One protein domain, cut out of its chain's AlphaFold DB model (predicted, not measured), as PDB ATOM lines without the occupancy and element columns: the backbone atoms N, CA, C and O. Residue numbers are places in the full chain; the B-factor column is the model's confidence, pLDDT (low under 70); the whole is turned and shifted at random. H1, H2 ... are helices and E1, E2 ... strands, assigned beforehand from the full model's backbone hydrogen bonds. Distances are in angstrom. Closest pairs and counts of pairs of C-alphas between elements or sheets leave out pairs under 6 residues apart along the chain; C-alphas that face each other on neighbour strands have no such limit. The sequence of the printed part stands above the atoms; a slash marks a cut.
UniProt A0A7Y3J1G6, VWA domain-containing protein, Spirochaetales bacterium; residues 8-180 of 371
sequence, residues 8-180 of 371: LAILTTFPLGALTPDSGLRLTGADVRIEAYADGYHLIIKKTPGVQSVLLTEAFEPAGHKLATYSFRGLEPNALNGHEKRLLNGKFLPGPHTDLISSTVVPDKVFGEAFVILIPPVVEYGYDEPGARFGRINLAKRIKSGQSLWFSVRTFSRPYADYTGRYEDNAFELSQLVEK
ATOM      1  N   LEU A   8      19.614 -84.670  83.749       44.66
ATOM      2  CA  LEU A   8      18.517 -83.966  84.408       44.66
ATOM      3  C   LEU A   8      18.937 -83.583  85.833       44.66
ATOM      4  O   LEU A   8      19.397 -84.430  86.596       44.66
ATOM      5  N   ALA A   9      18.754 -82.323  86.213       51.09
ATOM      6  CA  ALA A   9      18.933 -81.892  87.596       51.09
ATOM      7  C   ALA A   9      17.698 -82.232  88.447       51.09
ATOM      8  O   ALA A   9      16.567 -82.036  87.997       51.09
ATOM      9  N   ILE A  10      17.901 -82.679  89.691       49.81
ATOM     10  CA  ILE A  10      16.834 -82.692  90.705       49.81
ATOM     11  C   ILE A  10      16.748 -81.280  91.277       49.81
ATOM     12  O   ILE A  10      17.600 -80.873  92.062       49.81
ATOM     13  N   LEU A  11      15.730 -80.533  90.855       56.00
ATOM     14  CA  LEU A  11      15.496 -79.158  91.284       56.00
ATOM     15  C   LEU A  11      14.412 -79.158  92.367       56.00
ATOM     16  O   LEU A  11      13.219 -79.287  92.082       56.00
ATOM     17  N   THR A  12      14.830 -79.044  93.625       54.12
ATOM     18  CA  THR A  12      13.932 -78.838  94.766       54.12
ATOM     19  C   THR A  12      13.584 -77.353  94.869       54.12
ATOM     20  O   THR A  12      14.453 -76.492  95.008       54.12
ATOM     21  N   THR A  13      12.295 -77.029  94.768       55.44
ATOM     22  CA  THR A  13      11.802 -75.661  94.977       55.44
ATOM     23  C   THR A  13      11.466 -75.430  96.431       55.44
ATOM     24  O   THR A  13      10.645 -76.152  96.999       55.44
ATOM     25  N   PHE A  14      12.030 -74.379  97.014       53.66
ATOM     26  CA  PHE A  14      11.728 -73.994  98.383       53.66
ATOM     27  C   PHE A  14      10.734 -72.831  98.406       53.66
ATOM     28  O   PHE A  14      10.956 -71.825  97.730       53.66
ATOM     29  N   PRO A  15       9.627 -72.931  99.167       48.66
ATOM     30  CA  PRO A  15       8.737 -71.799  99.357       48.66
ATOM     31  C   PRO A  15       9.429 -70.764 100.253       48.66
ATOM     32  O   PRO A  15       9.462 -70.893 101.475       48.66
ATOM     33  N   LEU A  16       9.984 -69.722  99.641       47.16
ATOM     34  CA  LEU A  16      10.430 -68.523 100.343       47.16
ATOM     35  C   LEU A  16       9.217 -67.611 100.578       47.16
ATOM     36  O   LEU A  16       8.935 -66.708  99.802       47.16
ATOM     37  N   GLY A  17       8.474 -67.871 101.657       45.81
ATOM     38  CA  GLY A  17       7.395 -66.996 102.131       45.81
ATOM     39  C   GLY A  17       5.971 -67.531 101.949       45.81
ATOM     40  O   GLY A  17       5.736 -68.575 101.340       45.81
ATOM     41  N   ALA A  18       5.021 -66.825 102.573       42.41
ATOM     42  CA  ALA A  18       3.601 -67.172 102.602       42.41
ATOM     43  C   ALA A  18       3.023 -67.334 101.187       42.41
ATOM     44  O   ALA A  18       3.464 -66.659 100.263       42.41
ATOM     45  N   LEU A  19       2.017 -68.206 101.044       44.66
ATOM     46  CA  LEU A  19       1.247 -68.436  99.817       44.66
ATOM     47  C   LEU A  19       0.682 -67.113  99.271       44.66
ATOM     48  O   LEU A  19      -0.424 -66.701  99.619       44.66
ATOM     49  N   THR A  20       1.451 -66.435  98.425       49.41
ATOM     50  CA  THR A  20       0.983 -65.317  97.615       49.41
ATOM     51  C   THR A  20       0.093 -65.858  96.493       49.41
ATOM     52  O   THR A  20       0.306 -66.984  96.033       49.41
ATOM     53  N   PRO A  21      -0.922 -65.095  96.044       54.53
ATOM     54  CA  PRO A  21      -1.722 -65.472  94.883       54.53
ATOM     55  C   PRO A  21      -0.812 -65.733  93.681       54.53
ATOM     56  O   PRO A  21       0.173 -65.013  93.504       54.53
ATOM     57  N   ASP A  22      -1.150 -66.736  92.870       62.53
ATOM     58  CA  ASP A  22      -0.376 -67.111  91.686       62.53
ATOM     59  C   ASP A  22      -0.180 -65.892  90.769       62.53
ATOM     60  O   ASP A  22      -1.109 -65.377  90.142       62.53
ATOM     61  N   SER A  23       1.048 -65.379  90.750       68.25
ATOM     62  CA  SER A  23       1.452 -64.206  89.980       68.25
ATOM     63  C   SER A  23       1.533 -64.513  88.477       68.25
ATOM     64  O   SER A  23       1.644 -63.580  87.669       68.25
ATOM     65  N   GLY A  24       1.488 -65.801  88.104       82.94
ATOM     66  CA  GLY A  24       1.824 -66.323  86.782       82.94
ATOM     67  C   GLY A  24       3.330 -66.332  86.489       82.94
ATOM     68  O   GLY A  24       3.720 -66.654  85.365       82.94
ATOM     69  N   LEU A  25       4.167 -65.945  87.461       88.69
ATOM     70  CA  LEU A  25       5.629 -65.861  87.349       88.69
ATOM     71  C   LEU A  25       6.353 -66.968  88.117       88.69
ATOM     72  O   LEU A  25       7.558 -67.149  87.931       88.69
ATOM     73  N   ARG A  26       5.634 -67.715  88.952       87.31
ATOM     74  CA  ARG A  26       6.202 -68.785  89.756       87.31
ATOM     75  C   ARG A  26       6.570 -69.993  88.895       87.31
ATOM     76  O   ARG A  26       5.792 -70.420  88.043       87.31
ATOM     77  N   LEU A  27       7.745 -70.553  89.149       85.44
ATOM     78  CA  LEU A  27       8.254 -71.776  88.541       85.44
ATOM     79  C   LEU A  27       8.359 -72.870  89.601       85.44
ATOM     80  O   LEU A  27       8.741 -72.624  90.746       85.44
ATOM     81  N   THR A  28       8.045 -74.097  89.203       83.94
ATOM     82  CA  THR A  28       8.281 -75.301  90.000       83.94
ATOM     83  C   THR A  28       9.430 -76.116  89.408       83.94
ATOM     84  O   THR A  28       9.857 -75.865  88.282       83.94
ATOM     85  N   GLY A  29       9.901 -77.150  90.112       77.31
ATOM     86  CA  GLY A  29      10.886 -78.091  89.560       77.31
ATOM     87  C   GLY A  29      10.416 -78.797  88.277       77.31
ATOM     88  O   GLY A  29      11.243 -79.295  87.524       77.31
ATOM     89  N   ALA A  30       9.108 -78.812  87.993       82.00
ATOM     90  CA  ALA A  30       8.550 -79.360  86.755       82.00
ATOM     91  C   ALA A  30       8.613 -78.386  85.562       82.00
ATOM     92  O   ALA A  30       8.433 -78.810  84.421       82.00
ATOM     93  N   ASP A  31       8.858 -77.096  85.811       87.88
ATOM     94  CA  ASP A  31       8.894 -76.044  84.787       87.88
ATOM     95  C   ASP A  31      10.318 -75.722  84.318       87.88
ATOM     96  O   ASP A  31      10.516 -74.877  83.445       87.88
ATOM     97  N   VAL A  32      11.318 -76.386  84.894       88.38
ATOM     98  CA  VAL A  32      12.731 -76.162  84.602       88.38
ATOM     99  C   VAL A  32      13.457 -77.482  84.401       88.38
ATOM    100  O   VAL A  32      13.185 -78.486  85.054       88.38
ATOM    101  N   ARG A  33      14.412 -77.480  83.479       85.75
ATOM    102  CA  ARG A  33      15.319 -78.595  83.230       85.75
ATOM    103  C   ARG A  33      16.688 -78.022  82.924       85.75
ATOM    104  O   ARG A  33      16.796 -77.045  82.198       85.75
ATOM    105  N   ILE A  34      17.728 -78.652  83.444       83.62
ATOM    106  CA  ILE A  34      19.098 -78.373  83.020       83.62
ATOM    107  C   ILE A  34      19.546 -79.520  82.128       83.62
ATOM    108  O   ILE A  34      19.155 -80.660  82.361       83.62
ATOM    109  N   GLU A  35      20.326 -79.205  81.103       77.00
ATOM    110  CA  GLU A  35      20.987 -80.162  80.228       77.00
ATOM    111  C   GLU A  35      22.458 -79.782  80.082       77.00
ATOM    112  O   GLU A  35      22.794 -78.611  79.911       77.00
ATOM    113  N   ALA A  36      23.354 -80.763  80.149       70.94
ATOM    114  CA  ALA A  36      24.777 -80.533  79.951       70.94
ATOM    115  C   ALA A  36      25.141 -80.649  78.464       70.94
ATOM    116  O   ALA A  36      24.827 -81.640  77.805       70.94
ATOM    117  N   TYR A  37      25.846 -79.644  77.959       69.00
ATOM    118  CA  TYR A  37      26.369 -79.558  76.602       69.00
ATOM    119  C   TYR A  37      27.869 -79.243  76.631       69.00
ATOM    120  O   TYR A  37      28.479 -79.044  77.681       69.00
ATOM    121  N   ALA A  38      28.486 -79.222  75.452       65.62
ATOM    122  CA  ALA A  38      29.916 -78.968  75.315       65.62
ATOM    123  C   ALA A  38      30.348 -77.567  75.754       65.62
ATOM    124  O   ALA A  38      31.465 -77.372  76.227       65.62
ATOM    125  N   ASP A  39      29.453 -76.607  75.573       66.25
ATOM    126  CA  ASP A  39      29.626 -75.191  75.857       66.25
ATOM    127  C   ASP A  39      29.196 -74.803  77.281       66.25
ATOM    128  O   ASP A  39      29.450 -73.677  77.709       66.25
ATOM    129  N   GLY A  40      28.598 -75.722  78.046       78.44
ATOM    130  CA  GLY A  40      28.170 -75.492  79.424       78.44
ATOM    131  C   GLY A  40      26.851 -76.183  79.749       78.44
ATOM    132  O   GLY A  40      26.527 -77.235  79.205       78.44
ATOM    133  N   TYR A  41      26.082 -75.595  80.659       84.56
ATOM    134  CA  TYR A  41      24.807 -76.136  81.117       84.56
ATOM    135  C   TYR A  41      23.667 -75.281  80.582       84.56
ATOM    136  O   TYR A  41      23.556 -74.105  80.912       84.56
ATOM    137  N   HIS A  42      22.809 -75.858  79.756       89.31
ATOM    138  CA  HIS A  42      21.640 -75.175  79.219       89.31
ATOM    139  C   HIS A  42      20.505 -75.339  80.221       89.31
ATOM    140  O   HIS A  42      19.991 -76.437  80.420       89.31
ATOM    141  N   LEU A  43      20.133 -74.249  80.880       92.00
ATOM    142  CA  LEU A  43      18.944 -74.163  81.709       92.00
ATOM    143  C   LEU A  43      17.752 -73.827  80.812       92.00
ATOM    144  O   LEU A  43      17.611 -72.699  80.341       92.00
ATOM    145  N   ILE A  44      16.906 -74.826  80.586       92.81
ATOM    146  CA  ILE A  44      15.668 -74.736  79.821       92.81
ATOM    147  C   ILE A  44      14.517 -74.454  80.784       92.81
ATOM    148  O   ILE A  44      14.260 -75.226  81.709       92.81
ATOM    149  N   ILE A  45      13.813 -73.354  80.552       94.69
ATOM    150  CA  ILE A  45      12.722 -72.871  81.400       94.69
ATOM    151  C   ILE A  45      11.459 -72.806  80.554       94.69
ATOM    152  O   ILE A  45      11.425 -72.108  79.543       94.69
ATOM    153  N   LYS A  46      10.409 -73.514  80.963       94.56
ATOM    154  CA  LYS A  46       9.119 -73.520  80.274       94.56
ATOM    155  C   LYS A  46       8.571 -72.101  80.111       94.56
ATOM    156  O   LYS A  46       8.496 -71.329  81.068       94.56
ATOM    157  N   LYS A  47       8.109 -71.772  78.903       95.19
ATOM    158  CA  LYS A  47       7.381 -70.530  78.643       95.19
ATOM    159  C   LYS A  47       5.962 -70.651  79.194       95.19
ATOM    160  O   LYS A  47       5.101 -71.295  78.603       95.19
ATOM    161  N   THR A  48       5.693 -69.998  80.320       91.94
ATOM    162  CA  THR A  48       4.318 -69.805  80.805       91.94
ATOM    163  C   THR A  48       3.750 -68.483  80.268       91.94
ATOM    164  O   THR A  48       4.517 -67.592  79.877       91.94
ATOM    165  N   PRO A  49       2.415 -68.300  80.222       90.31
ATOM    166  CA  PRO A  49       1.818 -67.059  79.719       90.31
ATOM    167  C   PRO A  49       2.301 -65.797  80.453       90.31
ATOM    168  O   PRO A  49       2.498 -64.756  79.824       90.31
ATOM    169  N   GLY A  50       2.541 -65.898  81.766       91.38
ATOM    170  CA  GLY A  50       2.954 -64.771  82.602       91.38
ATOM    171  C   GLY A  50       4.419 -64.359  82.445       91.38
ATOM    172  O   GLY A  50       4.727 -63.189  82.649       91.38
ATOM    173  N   VAL A  51       5.313 -65.272  82.049       96.00
ATOM    174  CA  VAL A  51       6.764 -65.020  81.987       96.00
ATOM    175  C   VAL A  51       7.173 -64.545  80.597       96.00
ATOM    176  O   VAL A  51       6.969 -65.252  79.620       96.00
ATOM    177  N   GLN A  52       7.770 -63.365  80.491       97.31
ATOM    178  CA  GLN A  52       8.199 -62.740  79.234       97.31
ATOM    179  C   GLN A  52       9.726 -62.645  79.098       97.31
ATOM    180  O   GLN A  52      10.230 -62.443  77.998       97.31
ATOM    181  N   SER A  53      10.465 -62.791  80.197       98.06
ATOM    182  CA  SER A  53      11.913 -63.007  80.186       98.06
ATOM    183  C   SER A  53      12.383 -63.614  81.504       98.06
ATOM    184  O   SER A  53      11.651 -63.606  82.501       98.06
ATOM    185  N   VAL A  54      13.600 -64.150  81.493       97.62
ATOM    186  CA  VAL A  54      14.235 -64.830  82.624       97.62
ATOM    187  C   VAL A  54      15.675 -64.357  82.811       97.62
ATOM    188  O   VAL A  54      16.376 -64.092  81.837       97.62
ATOM    189  N   LEU A  55      16.122 -64.267  84.063       95.81
ATOM    190  CA  LEU A  55      17.484 -63.884  84.444       95.81
ATOM    191  C   LEU A  55      18.001 -64.825  85.530       95.81
ATOM    192  O   LEU A  55      17.296 -65.091  86.505       95.81
ATOM    193  N   LEU A  56      19.243 -65.284  85.395       94.31
ATOM    194  CA  LEU A  56      19.892 -66.082  86.428       94.31
ATOM    195  C   LEU A  56      20.513 -65.185  87.507       94.31
ATOM    196  O   LEU A  56      21.269 -64.260  87.203       94.31
ATOM    197  N   THR A  57      20.223 -65.469  88.773       88.75
ATOM    198  CA  THR A  57      20.710 -64.692  89.925       88.75
ATOM    199  C   THR A  57      21.192 -65.607  91.053       88.75
ATOM    200  O   THR A  57      20.885 -66.803  91.072       88.75
ATOM    201  N   GLU A  58      21.980 -65.072  91.988       82.00
ATOM    202  CA  GLU A  58      22.334 -65.797  93.217       82.00
ATOM    203  C   GLU A  58      21.081 -66.093  94.073       82.00
ATOM    204  O   GLU A  58      20.113 -65.343  94.053       82.00
ATOM    205  N   ALA A  59      21.078 -67.175  94.858       66.38
ATOM    206  CA  ALA A  59      19.901 -67.579  95.646       66.38
ATOM    207  C   ALA A  59      19.739 -66.885  97.014       66.38
ATOM    208  O   ALA A  59      18.945 -67.336  97.838       66.38
ATOM    209  N   PHE A  60      20.492 -65.826  97.313       52.78
ATOM    210  CA  PHE A  60      20.451 -65.227  98.647       52.78
ATOM    211  C   PHE A  60      19.403 -64.123  98.763       52.78
ATOM    212  O   PHE A  60      19.670 -62.958  98.474       52.78
ATOM    213  N   GLU A  61      18.242 -64.487  99.303       46.91
ATOM    214  CA  GLU A  61      17.374 -63.547 100.005       46.91
ATOM    215  C   GLU A  61      16.656 -64.260 101.169       46.91
ATOM    216  O   GLU A  61      15.745 -65.052 100.943       46.91
ATOM    217  N   PRO A  62      17.053 -64.051 102.439       45.50
ATOM    218  CA  PRO A  62      16.205 -64.443 103.557       45.50
ATOM    219  C   PRO A  62      14.951 -63.557 103.583       45.50
ATOM    220  O   PRO A  62      14.974 -62.417 103.112       45.50
ATOM    221  N   ALA A  63      13.861 -64.071 104.160       37.91
ATOM    222  CA  ALA A  63      12.570 -63.385 104.216       37.91
ATOM    223  C   ALA A  63      12.711 -61.903 104.635       37.91
ATOM    224  O   ALA A  63      13.206 -61.598 105.724       37.91
ATOM    225  N   GLY A  64      12.264 -60.986 103.766       44.53
ATOM    226  CA  GLY A  64      12.231 -59.542 104.034       44.53
ATOM    227  C   GLY A  64      13.098 -58.646 103.140       44.53
ATOM    228  O   GLY A  64      13.261 -57.482 103.496       44.53
ATOM    229  N   HIS A  65      13.642 -59.147 102.025       49.84
ATOM    230  CA  HIS A  65      14.334 -58.351 100.994       49.84
ATOM    231  C   HIS A  65      15.452 -57.421 101.505       49.84
ATOM    232  O   HIS A  65      15.587 -56.273 101.084       49.84
ATOM    233  N   LYS A  66      16.242 -57.881 102.485       49.50
ATOM    234  CA  LYS A  66      17.237 -57.031 103.169       49.50
ATOM    235  C   LYS A  66      18.611 -56.987 102.490       49.50
ATOM    236  O   LYS A  66      19.458 -56.209 102.924       49.50
ATOM    237  N   LEU A  67      18.863 -57.810 101.468       57.16
ATOM    238  CA  LEU A  67      20.152 -57.904 100.775       57.16
ATOM    239  C   LEU A  67      19.941 -57.889  99.261       57.16
ATOM    240  O   LEU A  67      19.113 -58.628  98.748       57.16
ATOM    241  N   ALA A  68      20.710 -57.065  98.546       63.56
ATOM    242  CA  ALA A  68      20.653 -57.007  97.088       63.56
ATOM    243  C   ALA A  68      21.167 -58.314  96.468       63.56
ATOM    244  O   ALA A  68      22.305 -58.697  96.735       63.56
ATOM    245  N   THR A  69      20.349 -58.959  95.637       73.19
ATOM    246  CA  THR A  69      20.695 -60.152  94.850       73.19
ATOM    247  C   THR A  69      21.403 -59.757  93.553       73.19
ATOM    248  O   THR A  69      20.869 -58.961  92.773       73.19
ATOM    249  N   TYR A  70      22.577 -60.321  93.284       83.12
ATOM    250  CA  TYR A  70      23.310 -60.087  92.037       83.12
ATOM    251  C   TYR A  70      22.922 -61.070  90.923       83.12
ATOM    252  O   TYR A  70      22.666 -62.251  91.173       83.12
ATOM    253  N   SER A  71      22.923 -60.590  89.671       88.62
ATOM    254  CA  SER A  71      22.865 -61.471  88.500       88.62
ATOM    255  C   SER A  71      24.144 -62.292  88.388       88.62
ATOM    256  O   SER A  71      25.241 -61.791  88.654       88.62
ATOM    257  N   PHE A  72      23.996 -63.550  87.976       91.12
ATOM    258  CA  PHE A  72      25.135 -64.318  87.504       91.12
ATOM    259  C   PHE A  72      25.530 -63.842  86.111       91.12
ATOM    260  O   PHE A  72      24.684 -63.543  85.263       91.12
ATOM    261  N   ARG A  73      26.838 -63.812  85.880       93.19
ATOM    262  CA  ARG A  73      27.449 -63.458  84.605       93.19
ATOM    263  C   ARG A  73      28.487 -64.497  84.218       93.19
ATOM    264  O   ARG A  73      29.123 -65.105  85.079       93.19
ATOM    265  N   GLY A  74      28.648 -64.708  82.918       88.81
ATOM    266  CA  GLY A  74      29.823 -65.391  82.390       88.81
ATOM    267  C   GLY A  74      31.077 -64.527  82.545       88.81
ATOM    268  O   GLY A  74      30.991 -63.323  82.774       88.81
ATOM    269  N   LEU A  75      32.248 -65.137  82.379       84.94
ATOM    270  CA  LEU A  75      33.498 -64.378  82.253       84.94
ATOM    271  C   LEU A  75      33.580 -63.652  80.901       84.94
ATOM    272  O   LEU A  75      34.196 -62.597  80.791       84.94
ATOM    273  N   GLU A  76      32.920 -64.214  79.889       88.00
ATOM    274  CA  GLU A  76      32.846 -63.704  78.523       88.00
ATOM    275  C   GLU A  76      31.410 -63.854  77.990       88.00
ATOM    276  O   GLU A  76      30.658 -64.712  78.480       88.00
ATOM    277  N   PRO A  77      30.987 -63.029  77.013       89.50
ATOM    278  CA  PRO A  77      29.696 -63.201  76.360       89.50
ATOM    279  C   PRO A  77      29.606 -64.571  75.688       89.50
ATOM    280  O   PRO A  77      30.500 -64.968  74.944       89.50
ATOM    281  N   ASN A  78      28.513 -65.293  75.928       88.19
ATOM    282  CA  ASN A  78      28.312 -66.611  75.334       88.19
ATOM    283  C   ASN A  78      27.494 -66.526  74.032       88.19
ATOM    284  O   ASN A  78      26.741 -65.577  73.816       88.19
ATOM    285  N   ALA A  79      27.620 -67.537  73.171       86.12
ATOM    286  CA  ALA A  79      26.997 -67.535  71.847       86.12
ATOM    287  C   ALA A  79      25.455 -67.541  71.874       86.12
ATOM    288  O   ALA A  79      24.835 -67.147  70.888       86.12
ATOM    289  N   LEU A  80      24.841 -67.986  72.976       87.81
ATOM    290  CA  LEU A  80      23.391 -68.122  73.098       87.81
ATOM    291  C   LEU A  80      22.728 -66.848  73.643       87.81
ATOM    292  O   LEU A  80      21.761 -66.357  73.070       87.81
ATOM    293  N   ASN A  81      23.252 -66.308  74.743       94.50
ATOM    294  CA  ASN A  81      22.656 -65.195  75.485       94.50
ATOM    295  C   ASN A  81      23.449 -63.887  75.373       94.50
ATOM    296  O   ASN A  81      22.935 -62.839  75.748       94.50
ATOM    297  N   GLY A  82      24.678 -63.902  74.849       91.44
ATOM    298  CA  GLY A  82      25.548 -62.719  74.822       91.44
ATOM    299  C   GLY A  82      25.011 -61.550  73.990       91.44
ATOM    300  O   GLY A  82      25.438 -60.415  74.188       91.44
ATOM    301  N   HIS A  83      24.061 -61.814  73.087       92.94
ATOM    302  CA  HIS A  83      23.371 -60.814  72.263       92.94
ATOM    303  C   HIS A  83      21.898 -60.603  72.649       92.94
ATOM    304  O   HIS A  83      21.183 -59.870  71.960       92.94
ATOM    305  N   GLU A  84      21.426 -61.238  73.724       94.62
ATOM    306  CA  GLU A  84      20.095 -60.962  74.260       94.62
ATOM    307  C   GLU A  84      19.996 -59.496  74.682       94.62
ATOM    308  O   GLU A  84      20.966 -58.869  75.096       94.62
ATOM    309  N   LYS A  85      18.809 -58.906  74.561       95.75
ATOM    310  CA  LYS A  85      18.614 -57.532  75.028       95.75
ATOM    311  C   LYS A  85      18.440 -57.542  76.543       95.75
ATOM    312  O   LYS A  85      17.518 -58.176  77.054       95.75
ATOM    313  N   ARG A  86      19.255 -56.758  77.247       94.00
ATOM    314  CA  ARG A  86      19.159 -56.555  78.698       94.00
ATOM    315  C   ARG A  86      18.843 -55.103  79.033       94.00
ATOM    316  O   ARG A  86      19.629 -54.222  78.704       94.00
ATOM    317  N   LEU A  87      17.721 -54.851  79.710       92.25
ATOM    318  CA  LEU A  87      17.355 -53.521  80.208       92.25
ATOM    319  C   LEU A  87      17.802 -53.349  81.665       92.25
ATOM    320  O   LEU A  87      17.205 -53.934  82.560       92.25
ATOM    321  N   LEU A  88      18.808 -52.520  81.926       85.69
ATOM    322  CA  LEU A  88      19.278 -52.218  83.279       85.69
ATOM    323  C   LEU A  88      19.168 -50.714  83.539       85.69
ATOM    324  O   LEU A  88      19.611 -49.903  82.729       85.69
ATOM    325  N   ASN A  89      18.552 -50.325  84.659       83.06
ATOM    326  CA  ASN A  89      18.343 -48.916  85.027       83.06
ATOM    327  C   ASN A  89      17.691 -48.077  83.906       83.06
ATOM    328  O   ASN A  89      18.087 -46.942  83.641       83.06
ATOM    329  N   GLY A  90      16.709 -48.660  83.207       86.00
ATOM    330  CA  GLY A  90      15.970 -48.003  82.124       86.00
ATOM    331  C   GLY A  90      16.733 -47.859  80.802       86.00
ATOM    332  O   GLY A  90      16.208 -47.247  79.873       86.00
ATOM    333  N   LYS A  91      17.942 -48.419  80.681       92.75
ATOM    334  CA  LYS A  91      18.737 -48.407  79.445       92.75
ATOM    335  C   LYS A  91      19.085 -49.821  79.008       92.75
ATOM    336  O   LYS A  91      19.360 -50.686  79.833       92.75
ATOM    337  N   PHE A  92      19.077 -50.057  77.700       94.44
ATOM    338  CA  PHE A  92      19.602 -51.307  77.169       94.44
ATOM    339  C   PHE A  92      21.120 -51.323  77.309       94.44
ATOM    340  O   PHE A  92      21.781 -50.337  76.976       94.44
ATOM    341  N   LEU A  93      21.659 -52.432  77.807       91.12
ATOM    342  CA  LEU A  93      23.096 -52.652  77.823       91.12
ATOM    343  C   LEU A  93      23.624 -52.736  76.381       91.12
ATOM    344  O   LEU A  93      22.938 -53.284  75.511       91.12
ATOM    345  N   PRO A  94      24.829 -52.207  76.107       91.06
ATOM    346  CA  PRO A  94      25.486 -52.437  74.830       91.06
ATOM    347  C   PRO A  94      25.824 -53.927  74.696       91.06
ATOM    348  O   PRO A  94      26.265 -54.557  75.654       91.06
ATOM    349  N   GLY A  95      25.597 -54.494  73.512       83.94
ATOM    350  CA  GLY A  95      25.978 -55.873  73.212       83.94
ATOM    351  C   GLY A  95      27.379 -55.965  72.587       83.94
ATOM    352  O   GLY A  95      27.808 -55.001  71.947       83.94
ATOM    353  N   PRO A  96      28.053 -57.127  72.684       91.62
ATOM    354  CA  PRO A  96      27.693 -58.298  73.491       91.62
ATOM    355  C   PRO A  96      28.004 -58.117  74.991       91.62
ATOM    356  O   PRO A  96      28.920 -57.381  75.350       91.62
ATOM    357  N   HIS A  97      27.262 -58.803  75.867       92.69
ATOM    358  CA  HIS A  97      27.423 -58.718  77.325       92.69
ATOM    359  C   HIS A  97      27.467 -60.092  78.006       92.69
ATOM    360  O   HIS A  97      27.117 -61.112  77.417       92.69
ATOM    361  N   THR A  98      27.864 -60.121  79.277       93.56
ATOM    362  CA  THR A  98      28.075 -61.360  80.039       93.56
ATOM    363  C   THR A  98      26.875 -61.815  80.876       93.56
ATOM    364  O   THR A  98      26.929 -62.895  81.463       93.56
ATOM    365  N   ASP A  99      25.787 -61.036  80.938       93.88
ATOM    366  CA  ASP A  99      24.577 -61.405  81.683       93.88
ATOM    367  C   ASP A  99      23.912 -62.683  81.160       93.88
ATOM    368  O   ASP A  99      23.710 -62.873  79.960       93.88
ATOM    369  N   LEU A 100      23.513 -63.543  82.099       96.00
ATOM    370  CA  LEU A 100      22.824 -64.801  81.828       96.00
ATOM    371  C   LEU A 100      21.304 -64.579  81.807       96.00
ATOM    372  O   LEU A 100      20.591 -64.869  82.771       96.00
ATOM    373  N   ILE A 101      20.828 -64.003  80.704       96.81
ATOM    374  CA  ILE A 101      19.434 -63.612  80.454       96.81
ATOM    375  C   ILE A 101      18.881 -64.313  79.212       96.81
ATOM    376  O   ILE A 101      19.606 -64.548  78.249       96.81
ATOM    377  N   SER A 102      17.575 -64.575  79.190       97.75
ATOM    378  CA  SER A 102      16.864 -64.912  77.957       97.75
ATOM    379  C   SER A 102      15.503 -64.219  77.896       97.75
ATOM    380  O   SER A 102      14.717 -64.265  78.842       97.75
ATOM    381  N   SER A 103      15.233 -63.546  76.777       96.31
ATOM    382  CA  SER A 103      13.896 -63.059  76.400       96.31
ATOM    383  C   SER A 103      13.387 -63.738  75.130       96.31
ATOM    384  O   SER A 103      12.207 -63.626  74.801       96.31
ATOM    385  N   THR A 104      14.267 -64.431  74.407       96.00
ATOM    386  CA  THR A 104      13.927 -65.180  73.202       96.00
ATOM    387  C   THR A 104      13.274 -66.503  73.573       96.00
ATOM    388  O   THR A 104      13.848 -67.314  74.298       96.00
ATOM    389  N   VAL A 105      12.075 -66.731  73.042       96.12
ATOM    390  CA  VAL A 105      11.378 -68.013  73.161       96.12
ATOM    391  C   VAL A 105      11.816 -68.917  72.015       96.12
ATOM    392  O   VAL A 105      11.815 -68.504  70.855       96.12
ATOM    393  N   VAL A 106      12.179 -70.151  72.343       91.94
ATOM    394  CA  VAL A 106      12.557 -71.190  71.385       91.94
ATOM    395  C   VAL A 106      11.628 -72.400  71.519       91.94
ATOM    396  O   VAL A 106      11.112 -72.661  72.610       91.94
ATOM    397  N   PRO A 107      11.398 -73.159  70.435       91.94
ATOM    398  CA  PRO A 107      10.664 -74.413  70.525       91.94
ATOM    399  C   PRO A 107      11.448 -75.447  71.346       91.94
ATOM    400  O   PRO A 107      12.646 -75.634  71.134       91.94
ATOM    401  N   ASP A 108      10.765 -76.161  72.240       91.25
ATOM    402  CA  ASP A 108      11.331 -77.247  73.047       91.25
ATOM    403  C   ASP A 108      10.472 -78.517  72.965       91.25
ATOM    404  O   ASP A 108       9.245 -78.473  72.912       91.25
ATOM    405  N   LYS A 109      11.122 -79.685  72.982       84.81
ATOM    406  CA  LYS A 109      10.441 -80.978  72.808       84.81
ATOM    407  C   LYS A 109       9.608 -81.415  74.014       84.81
ATOM    408  O   LYS A 109       8.747 -82.274  73.855       84.81
ATOM    409  N   VAL A 110       9.900 -80.899  75.207       84.00
ATOM    410  CA  VAL A 110       9.223 -81.272  76.457       84.00
ATOM    411  C   VAL A 110       8.204 -80.206  76.846       84.00
ATOM    412  O   VAL A 110       7.082 -80.531  77.221       84.00
ATOM    413  N   PHE A 111       8.579 -78.934  76.726       87.62
ATOM    414  CA  PHE A 111       7.769 -77.801  77.158       87.62
ATOM    415  C   PHE A 111       6.961 -77.139  76.036       87.62
ATOM    416  O   PHE A 111       6.107 -76.302  76.325       87.62
ATOM    417  N   GLY A 112       7.195 -77.508  74.774       92.62
ATOM    418  CA  GLY A 112       6.613 -76.854  73.599       92.62
ATOM    419  C   GLY A 112       7.335 -75.547  73.281       92.62
ATOM    420  O   GLY A 112       7.969 -75.430  72.237       92.62
ATOM    421  N   GLU A 113       7.306 -74.604  74.220       93.75
ATOM    422  CA  GLU A 113       8.023 -73.331  74.163       93.75
ATOM    423  C   GLU A 113       8.841 -73.127  75.444       93.75
ATOM    424  O   GLU A 113       8.370 -73.406  76.553       93.75
ATOM    425  N   ALA A 114      10.068 -72.629  75.306       96.75
ATOM    426  CA  ALA A 114      10.970 -72.414  76.427       96.75
ATOM    427  C   ALA A 114      11.894 -71.207  76.227       96.75
ATOM    428  O   ALA A 114      12.156 -70.776  75.107       96.75
ATOM    429  N   PHE A 115      12.420 -70.696  77.334       97.50
ATOM    430  CA  PHE A 115      13.622 -69.870  77.368       97.50
ATOM    431  C   PHE A 115      14.832 -70.764  77.626       97.50
ATOM    432  O   PHE A 115      14.714 -71.765  78.338       97.50
ATOM    433  N   VAL A 116      15.997 -70.395  77.094       95.94
ATOM    434  CA  VAL A 116      17.240 -71.140  77.336       95.94
ATOM    435  C   VAL A 116      18.340 -70.182  77.770       95.94
ATOM    436  O   VAL A 116      18.679 -69.238  77.057       95.94
ATOM    437  N   ILE A 117      18.906 -70.441  78.947       96.25
ATOM    438  CA  ILE A 117      20.104 -69.762  79.447       96.25
ATOM    439  C   ILE A 117      21.266 -70.754  79.421       96.25
ATOM    440  O   ILE A 117      21.211 -71.793  80.075       96.25
ATOM    441  N   LEU A 118      22.331 -70.422  78.699       91.44
ATOM    442  CA  LEU A 118      23.608 -71.118  78.760       91.44
ATOM    443  C   LEU A 118      24.381 -70.634  79.988       91.44
ATOM    444  O   LEU A 118      24.862 -69.503  80.040       91.44
ATOM    445  N   ILE A 119      24.513 -71.517  80.969       90.50
ATOM    446  CA  ILE A 119      25.319 -71.318  82.165       90.50
ATOM    447  C   ILE A 119      26.727 -71.863  81.885       90.50
ATOM    448  O   ILE A 119      26.897 -73.082  81.762       90.50
ATOM    449  N   PRO A 120      27.753 -71.002  81.771       84.81
ATOM    450  CA  PRO A 120      29.117 -71.463  81.560       84.81
ATOM    451  C   PRO A 120      29.652 -72.217  82.793       84.81
ATOM    452  O   PRO A 120      29.137 -72.052  83.901       84.81
ATOM    453  N   PRO A 121      30.726 -73.015  82.645       79.75
ATOM    454  CA  PRO A 121      31.317 -73.764  83.758       79.75
ATOM    455  C   PRO A 121      31.785 -72.890  84.927       79.75
ATOM    456  O   PRO A 121      31.837 -73.356  86.064       79.75
ATOM    457  N   VAL A 122      32.135 -71.632  84.645       81.69
ATOM    458  CA  VAL A 122      32.505 -70.632  85.644       81.69
ATOM    459  C   VAL A 122      31.607 -69.420  85.467       81.69
ATOM    460  O   VAL A 122      31.555 -68.836  84.386       81.69
ATOM    461  N   VAL A 123      30.933 -69.040  86.546       88.19
ATOM    462  CA  VAL A 123      30.122 -67.823  86.626       88.19
ATOM    463  C   VAL A 123      30.674 -66.900  87.698       88.19
ATOM    464  O   VAL A 123      31.324 -67.340  88.649       88.19
ATOM    465  N   GLU A 124      30.391 -65.617  87.571       89.06
ATOM    466  CA  GLU A 124      30.670 -64.614  88.589       89.06
ATOM    467  C   GLU A 124      29.404 -63.856  88.978       89.06
ATOM    468  O   GLU A 124      28.429 -63.805  88.229       89.06
ATOM    469  N   TYR A 125      29.409 -63.295  90.179       85.81
ATOM    470  CA  TYR A 125      28.351 -62.438  90.695       85.81
ATOM    471  C   TYR A 125      28.976 -61.278  91.462       85.81
ATOM    472  O   TYR A 125      30.111 -61.378  91.936       85.81
ATOM    473  N   GLY A 126      28.214 -60.195  91.617       82.19
ATOM    474  CA  GLY A 126      28.673 -59.031  92.367       82.19
ATOM    475  C   GLY A 126      29.717 -58.190  91.648       82.19
ATOM    476  O   GLY A 126      30.024 -58.452  90.493       82.19
ATOM    477  N   TYR A 127      30.249 -57.166  92.301       76.88
ATOM    478  CA  TYR A 127      31.274 -56.292  91.721       76.88
ATOM    479  C   TYR A 127      32.422 -56.122  92.709       76.88
ATOM    480  O   TYR A 127      32.189 -56.104  93.917       76.88
ATOM    481  N   ASP A 128      33.647 -56.016  92.199       72.31
ATOM    482  CA  ASP A 128      34.847 -55.762  93.004       72.31
ATOM    483  C   ASP A 128      34.911 -54.275  93.392       72.31
ATOM    484  O   ASP A 128      35.750 -53.501  92.935       72.31
ATOM    485  N   GLU A 129      33.916 -53.854  94.171       73.88
ATOM    486  CA  GLU A 129      33.769 -52.506  94.708       73.88
ATOM    487  C   GLU A 129      33.838 -52.556  96.241       73.88
ATOM    488  O   GLU A 129      33.349 -53.512  96.855       73.88
ATOM    489  N   PRO A 130      34.404 -51.533  96.909       62.34
ATOM    490  CA  PRO A 130      34.484 -51.502  98.366       62.34
ATOM    491  C   PRO A 130      33.111 -51.681  99.033       62.34
ATOM    492  O   PRO A 130      32.223 -50.841  98.902       62.34
ATOM    493  N   GLY A 131      32.942 -52.779  99.776       64.44
ATOM    494  CA  GLY A 131      31.695 -53.114 100.473       64.44
ATOM    495  C   GLY A 131      30.673 -53.902  99.643       64.44
ATOM    496  O   GLY A 131      29.654 -54.324 100.195       64.44
ATOM    497  N   ALA A 132      30.935 -54.156  98.358       68.69
ATOM    498  CA  ALA A 132      30.113 -55.034  97.535       68.69
ATOM    499  C   ALA A 132      30.503 -56.507  97.739       68.69
ATOM    500  O   ALA A 132      31.669 -56.863  97.907       68.69
ATOM    501  N   ARG A 133      29.500 -57.393  97.730       71.69
ATOM    502  CA  ARG A 133      29.738 -58.840  97.676       71.69
ATOM    503  C   ARG A 133      30.080 -59.180  96.238       71.69
ATOM    504  O   ARG A 133      29.321 -58.783  95.361       71.69
ATOM    505  N   PHE A 134      31.145 -59.936  96.016       80.25
ATOM    506  CA  PHE A 134      31.445 -60.532  94.721       80.25
ATOM    507  C   PHE A 134      32.074 -61.906  94.891       80.25
ATOM    508  O   PHE A 134      32.622 -62.235  95.944       80.25
ATOM    509  N   GLY A 135      31.989 -62.721  93.848       79.88
ATOM    510  CA  GLY A 135      32.621 -64.025  93.861       79.88
ATOM    511  C   GLY A 135      32.559 -64.724  92.519       79.88
ATOM    512  O   GLY A 135      31.740 -64.412  91.658       79.88
ATOM    513  N   ARG A 136      33.437 -65.714  92.372       83.69
ATOM    514  CA  ARG A 136      33.451 -66.645  91.247       83.69
ATOM    515  C   ARG A 136      33.036 -68.022  91.721       83.69
ATOM    516  O   ARG A 136      33.502 -68.507  92.750       83.69
ATOM    517  N   ILE A 137      32.164 -68.653  90.952       78.69
ATOM    518  CA  ILE A 137      31.654 -69.988  91.208       78.69
ATOM    519  C   ILE A 137      32.050 -70.867  90.031       78.69
ATOM    520  O   ILE A 137      31.605 -70.661  88.906       78.69
ATOM    521  N   ASN A 138      32.873 -71.875  90.308       79.69
ATOM    522  CA  ASN A 138      33.117 -72.962  89.373       79.69
ATOM    523  C   ASN A 138      31.998 -73.998  89.552       79.69
ATOM    524  O   ASN A 138      32.009 -74.790  90.497       79.69
ATOM    525  N   LEU A 139      30.996 -73.917  88.679       74.44
ATOM    526  CA  LEU A 139      29.799 -74.746  88.722       74.44
ATOM    527  C   LEU A 139      30.125 -76.211  88.445       74.44
ATOM    528  O   LEU A 139      29.624 -77.085  89.149       74.44
ATOM    529  N   ALA A 140      31.014 -76.459  87.480       67.06
ATOM    530  CA  ALA A 140      31.471 -77.805  87.166       67.06
ATOM    531  C   ALA A 140      32.058 -78.485  88.412       67.06
ATOM    532  O   ALA A 140      31.572 -79.543  88.798       67.06
ATOM    533  N   LYS A 141      32.985 -77.799  89.102       64.19
ATOM    534  CA  LYS A 141      33.623 -78.285  90.336       64.19
ATOM    535  C   LYS A 141      32.618 -78.567  91.456       64.19
ATOM    536  O   LYS A 141      32.744 -79.558  92.169       64.19
ATOM    537  N   ARG A 142      31.637 -77.678  91.656       68.06
ATOM    538  CA  ARG A 142      30.630 -77.839  92.719       68.06
ATOM    539  C   ARG A 142      29.801 -79.100  92.510       68.06
ATOM    540  O   ARG A 142      29.777 -79.943  93.404       68.06
ATOM    541  N   ILE A 143      29.224 -79.259  91.318       64.56
ATOM    542  CA  ILE A 143      28.307 -80.361  91.006       64.56
ATOM    543  C   ILE A 143      28.955 -81.721  91.261       64.56
ATOM    544  O   ILE A 143      28.337 -82.564  91.908       64.56
ATOM    545  N   LYS A 144      30.187 -81.960  90.797       59.75
ATOM    546  CA  LYS A 144      30.772 -83.299  90.961       59.75
ATOM    547  C   LYS A 144      31.454 -83.517  92.312       59.75
ATOM    548  O   LYS A 144      31.567 -84.657  92.740       59.75
ATOM    549  N   SER A 145      31.775 -82.454  93.062       56.00
ATOM    550  CA  SER A 145      32.097 -82.574  94.497       56.00
ATOM    551  C   SER A 145      30.876 -82.895  95.381       56.00
ATOM    552  O   SER A 145      30.994 -82.916  96.605       56.00
ATOM    553  N   GLY A 146      29.693 -83.094  94.779       59.34
ATOM    554  CA  GLY A 146      28.429 -83.293  95.489       59.34
ATOM    555  C   GLY A 146      27.954 -82.042  96.231       59.34
ATOM    556  O   GLY A 146      27.049 -82.120  97.057       59.34
ATOM    557  N   GLN A 147      28.577 -80.887  95.969       62.44
ATOM    558  CA  GLN A 147      28.183 -79.615  96.549       62.44
ATOM    559  C   GLN A 147      27.092 -78.992  95.696       62.44
ATOM    560  O   GLN A 147      27.330 -78.577  94.558       62.44
ATOM    561  N   SER A 148      25.917 -78.838  96.288       66.00
ATOM    562  CA  SER A 148      24.828 -78.149  95.623       66.00
ATOM    563  C   SER A 148      25.191 -76.700  95.276       66.00
ATOM    564  O   SER A 148      25.861 -75.994  96.049       66.00
ATOM    565  N   LEU A 149      24.709 -76.216  94.129       76.62
ATOM    566  CA  LEU A 149      24.620 -74.782  93.859       76.62
ATOM    567  C   LEU A 149      23.184 -74.316  94.067       76.62
ATOM    568  O   LEU A 149      22.268 -74.777  93.392       76.62
ATOM    569  N   TRP A 150      23.020 -73.320  94.925       77.31
ATOM    570  CA  TRP A 150      21.776 -72.578  95.034       77.31
ATOM    571  C   TRP A 150      21.790 -71.394  94.070       77.31
ATOM    572  O   TRP A 150      22.700 -70.562  94.109       77.31
ATOM    573  N   PHE A 151      20.776 -71.311  93.217       84.44
ATOM    574  CA  PHE A 151      20.564 -70.188  92.306       84.44
ATOM    575  C   PHE A 151      19.076 -69.825  92.234       84.44
ATOM    576  O   PHE A 151      18.217 -70.592  92.666       84.44
ATOM    577  N   SER A 152      18.768 -68.646  91.703       86.81
ATOM    578  CA  SER A 152      17.396 -68.208  91.449       86.81
ATOM    579  C   SER A 152      17.197 -67.941  89.961       86.81
ATOM    580  O   SER A 152      18.007 -67.254  89.326       86.81
ATOM    581  N   VAL A 153      16.105 -68.467  89.404       92.19
ATOM    582  CA  VAL A 153      15.572 -67.997  88.122       92.19
ATOM    583  C   VAL A 153      14.601 -66.872  88.419       92.19
ATOM    584  O   VAL A 153      13.467 -67.102  88.848       92.19
ATOM    585  N   ARG A 154      15.039 -65.644  88.152       92.25
ATOM    586  CA  ARG A 154      14.167 -64.483  88.235       92.25
ATOM    587  C   ARG A 154      13.325 -64.398  86.975       92.25
ATOM    588  O   ARG A 154      13.856 -64.200  85.882       92.25
ATOM    589  N   THR A 155      12.020 -64.547  87.122       94.25
ATOM    590  CA  THR A 155      11.048 -64.427  86.036       94.25
ATOM    591  C   THR A 155      10.473 -63.023  85.996       94.25
ATOM    592  O   THR A 155      10.266 -62.394  87.029       94.25
ATOM    593  N   PHE A 156      10.188 -62.522  84.796       94.62
ATOM    594  CA  PHE A 156       9.651 -61.179  84.594       94.62
ATOM    595  C   PHE A 156       8.364 -61.228  83.787       94.62
ATOM    596  O   PHE A 156       8.270 -61.937  82.789       94.62
ATOM    597  N   SER A 157       7.401 -60.391  84.159       94.81
ATOM    598  CA  SER A 157       6.172 -60.161  83.380       94.81
ATOM    599  C   SER A 157       6.379 -59.313  82.123       94.81
ATOM    600  O   SER A 157       5.448 -59.115  81.345       94.81
ATOM    601  N   ARG A 158       7.596 -58.800  81.921       94.94
ATOM    602  CA  ARG A 158       8.019 -58.011  80.761       94.94
ATOM    603  C   ARG A 158       9.291 -58.607  80.147       94.94
ATOM    604  O   ARG A 158      10.021 -59.314  80.848       94.94
ATOM    605  N   PRO A 159       9.551 -58.387  78.849       96.75
ATOM    606  CA  PRO A 159      10.787 -58.842  78.223       96.75
ATOM    607  C   PRO A 159      12.011 -58.094  78.784       96.75
ATOM    608  O   PRO A 159      11.879 -57.068  79.450       96.75
ATOM    609  N   TYR A 160      13.209 -58.593  78.481       96.19
ATOM    610  CA  TYR A 160      14.502 -57.929  78.719       96.19
ATOM    611  C   TYR A 160      14.891 -57.732  80.191       96.19
ATOM    612  O   TYR A 160      15.749 -56.899  80.512       96.19
ATOM    613  N   ALA A 161      14.279 -58.522  81.077       94.44
ATOM    614  CA  ALA A 161      14.385 -58.413  82.526       94.44
ATOM    615  C   ALA A 161      14.061 -56.990  83.030       94.44
ATOM    616  O   ALA A 161      14.766 -56.406  83.859       94.44
ATOM    617  N   ASP A 162      12.988 -56.417  82.478       93.00
ATOM    618  CA  ASP A 162      12.489 -55.083  82.802       93.00
ATOM    619  C   ASP A 162      11.825 -55.038  84.193       93.00
ATOM    620  O   ASP A 162      10.701 -55.506  84.396       93.00
ATOM    621  N   TYR A 163      12.526 -54.411  85.144       88.69
ATOM    622  CA  TYR A 163      12.084 -54.211  86.529       88.69
ATOM    623  C   TYR A 163      10.914 -53.229  86.701       88.69
ATOM    624  O   TYR A 163      10.417 -53.077  87.812       88.69
ATOM    625  N   THR A 164      10.449 -52.557  85.643       89.62
ATOM    626  CA  THR A 164       9.209 -51.762  85.717       89.62
ATOM    627  C   THR A 164       7.951 -52.640  85.704       89.62
ATOM    628  O   THR A 164       6.857 -52.166  86.014       89.62
ATOM    629  N   GLY A 165       8.091 -53.919  85.339       86.94
ATOM    630  CA  GLY A 165       7.068 -54.947  85.505       86.94
ATOM    631  C   GLY A 165       7.211 -55.719  86.820       86.94
ATOM    632  O   GLY A 165       8.158 -55.543  87.581       86.94
ATOM    633  N   ARG A 166       6.272 -56.638  87.068       89.00
ATOM    634  CA  ARG A 166       6.392 -57.621  88.158       89.00
ATOM    635  C   ARG A 166       7.513 -58.613  87.844       89.00
ATOM    636  O   ARG A 166       7.622 -59.030  86.684       89.00
ATOM    637  N   TYR A 167       8.256 -59.024  88.868       89.12
ATOM    638  CA  TYR A 167       9.219 -60.118  88.813       89.12
ATOM    639  C   TYR A 167       9.084 -61.021  90.043       89.12
ATOM    640  O   TYR A 167       8.564 -60.582  91.068       89.12
ATOM    641  N   GLU A 168       9.544 -62.263  89.933       86.12
ATOM    642  CA  GLU A 168       9.565 -63.221  91.040       86.12
ATOM    643  C   GLU A 168      10.856 -64.039  91.003       86.12
ATOM    644  O   GLU A 168      11.332 -64.412  89.931       86.12
ATOM    645  N   ASP A 169      11.438 -64.284  92.175       84.38
ATOM    646  CA  ASP A 169      12.623 -65.119  92.336       84.38
ATOM    647  C   ASP A 169      12.212 -66.561  92.618       84.38
ATOM    648  O   ASP A 169      11.533 -66.854  93.601       84.38
ATOM    649  N   ASN A 170      12.643 -67.470  91.748       85.31
ATOM    650  CA  ASN A 170      12.355 -68.891  91.869       85.31
ATOM    651  C   ASN A 170      13.646 -69.603  92.248       85.31
ATOM    652  O   ASN A 170      14.506 -69.832  91.396       85.31
ATOM    653  N   ALA A 171      13.793 -69.896  93.538       82.25
ATOM    654  CA  ALA A 171      14.980 -70.536  94.080       82.25
ATOM    655  C   ALA A 171      15.019 -72.028  93.739       82.25
ATOM    656  O   ALA A 171      14.046 -72.762  93.945       82.25
ATOM    657  N   PHE A 172      16.185 -72.465  93.282       81.00
ATOM    658  CA  PHE A 172      16.470 -73.840  92.938       81.00
ATOM    659  C   PHE A 172      17.806 -74.282  93.522       81.00
ATOM    660  O   PHE A 172      18.788 -73.533  93.540       81.00
ATOM    661  N   GLU A 173      17.843 -75.537  93.948       75.75
ATOM    662  CA  GLU A 173      19.069 -76.229  94.304       75.75
ATOM    663  C   GLU A 173      19.482 -77.154  93.156       75.75
ATOM    664  O   GLU A 173      18.764 -78.089  92.805       75.75
ATOM    665  N   LEU A 174      20.653 -76.913  92.574       74.12
ATOM    666  CA  LEU A 174      21.321 -77.875  91.706       74.12
ATOM    667  C   LEU A 174      22.179 -78.789  92.574       74.12
ATOM    668  O   LEU A 174      23.338 -78.472  92.830       74.12
ATOM    669  N   SER A 175      21.592 -79.887  93.043       58.31
ATOM    670  CA  SER A 175      22.238 -80.843  93.953       58.31
ATOM    671  C   SER A 175      23.056 -81.907  93.223       58.31
ATOM    672  O   SER A 175      24.174 -82.212  93.628       58.31
ATOM    673  N   GLN A 176      22.525 -82.453  92.125       58.81
ATOM    674  CA  GLN A 176      23.177 -83.471  91.300       58.81
ATOM    675  C   GLN A 176      22.714 -83.365  89.846       58.81
ATOM    676  O   GLN A 176      21.566 -83.014  89.565       58.81
ATOM    677  N   LEU A 177      23.603 -83.713  88.920       59.19
ATOM    678  CA  LEU A 177      23.248 -83.992  87.536       59.19
ATOM    679  C   LEU A 177      23.011 -85.503  87.413       59.19
ATOM    680  O   LEU A 177      23.931 -86.286  87.640       59.19
ATOM    681  N   VAL A 178      21.792 -85.919  87.062       49.78
ATOM    682  CA  VAL A 178      21.417 -87.334  86.893       49.78
ATOM    683  C   VAL A 178      21.388 -87.690  85.417       49.78
ATOM    684  O   VAL A 178      20.638 -87.092  84.648       49.78
ATOM    685  N   GLU A 179      22.181 -88.672  85.001       45.66
ATOM    686  CA  GLU A 179      22.206 -89.130  83.614       45.66
ATOM    687  C   GLU A 179      20.836 -89.710  83.219       45.66
ATOM    688  O   GLU A 179      20.402 -90.733  83.752       45.66
ATOM    689  N   LYS A 180      20.111 -89.066  82.295       39.84
ATOM    690  CA  LYS A 180      18.868 -89.631  81.769       39.84
ATOM    691  C   LYS A 180      19.230 -90.705  80.753       39.84
ATOM    692  O   LYS A 180      19.585 -90.404  79.614       39.84
TER     693      LYS A 180
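This is residues 8 to 180 of the 371 residues of the protein "VWA domain-containing protein" of Spirochaetales bacterium (UniProt A0A7Y3J1G6). Two strongly twisted sheets of four strands each lie partly face to face as a loose sandwich, coming together where E1 meets E2 and where E4 meets E6. The hairpin of E7 and E8, with the short helix H1 after it, sits at one end, and the long stretch of residues 59 to 105 is tied to E4 and E7 by short pairings. The printed part has 173 residues, with ten named strands and one named helix in the order E1 to E8, H1, E9, E10; the sheets E1 - E10 - E9 - E4, E2 - E3 - E6 - E5 and E7 - E8 are antiparallel. The class is mostly strand, though 73 of the 173 residues are in named elements, under half. The whole is compact, with a radius of gyration of the C-alphas of 15.2 A, and rounded, with spans of 41 by 39 by 33 A.

E1, residues 8 to 13, begins at C-alpha 8 (18.517, -83.966, 84.408). E2 is residues 32 to 37, E3 residues 40 to 46, at 19.2 A, and E4 residues 53 to 58. E5, residues 106 to 108, precedes E6, residues 112 to 119, at 21.3 A. E7 is residues 122 to 126, E8 residues 134 to 138 and H1 residues 139 to 144. E9, residues 149 to 156, measures 22.2 A. E10, residues 167 to 179, measures 32.2 A, bends by 68 degrees at residue 175 and ends at C-alpha 179 (22.206, -89.130, 83.614).

E1 is an edge strand antiparallel to E10, with N 8 and O 178 2.8 A apart. E9 and E10 form a hairpin, with N 172 and O 151 2.8 A apart; E4 is E9's other neighbour, with N 154 and O 55 2.8 A apart. E1 touches E2, closest at the C-alphas of Ala 9 and Ile 34, 5.8 A. In the second sheet N 44 and O 33 of the hairpin E2 and E3 are 2.7 A apart, N 43 and O 117 of E3 and E6 2.8 A, and N 106 and O 114 of the hairpin E5 and E6 2.8 A. E4 and E6 only just touch, with 3 pairs of C-alphas within 8 A, the closest Val 54 and Phe 115, 7.3 A. E6 runs on into E7 at 84 degrees; in the hairpin E7 and E8, N 137 and O 123 are 2.8 A apart. H1 only grazes the first sheet, its closest C-alphas to E10 being Ile 143 and Gln 176, 6.0 A; both its O i to N i+4 pairs are within hydrogen-bond range.

The C-alphas of Lys 109 and Pro 130, the two farthest apart, are 45.8 A apart. The printed part has no cut. The links E1 to E2, 18 residues, and E4 to E5, 47 residues, are long. The mean pLDDT of the printed part is 79.4; 47 residues are under 70, among them 8 to 23, 59 to 68 and 140 to 148.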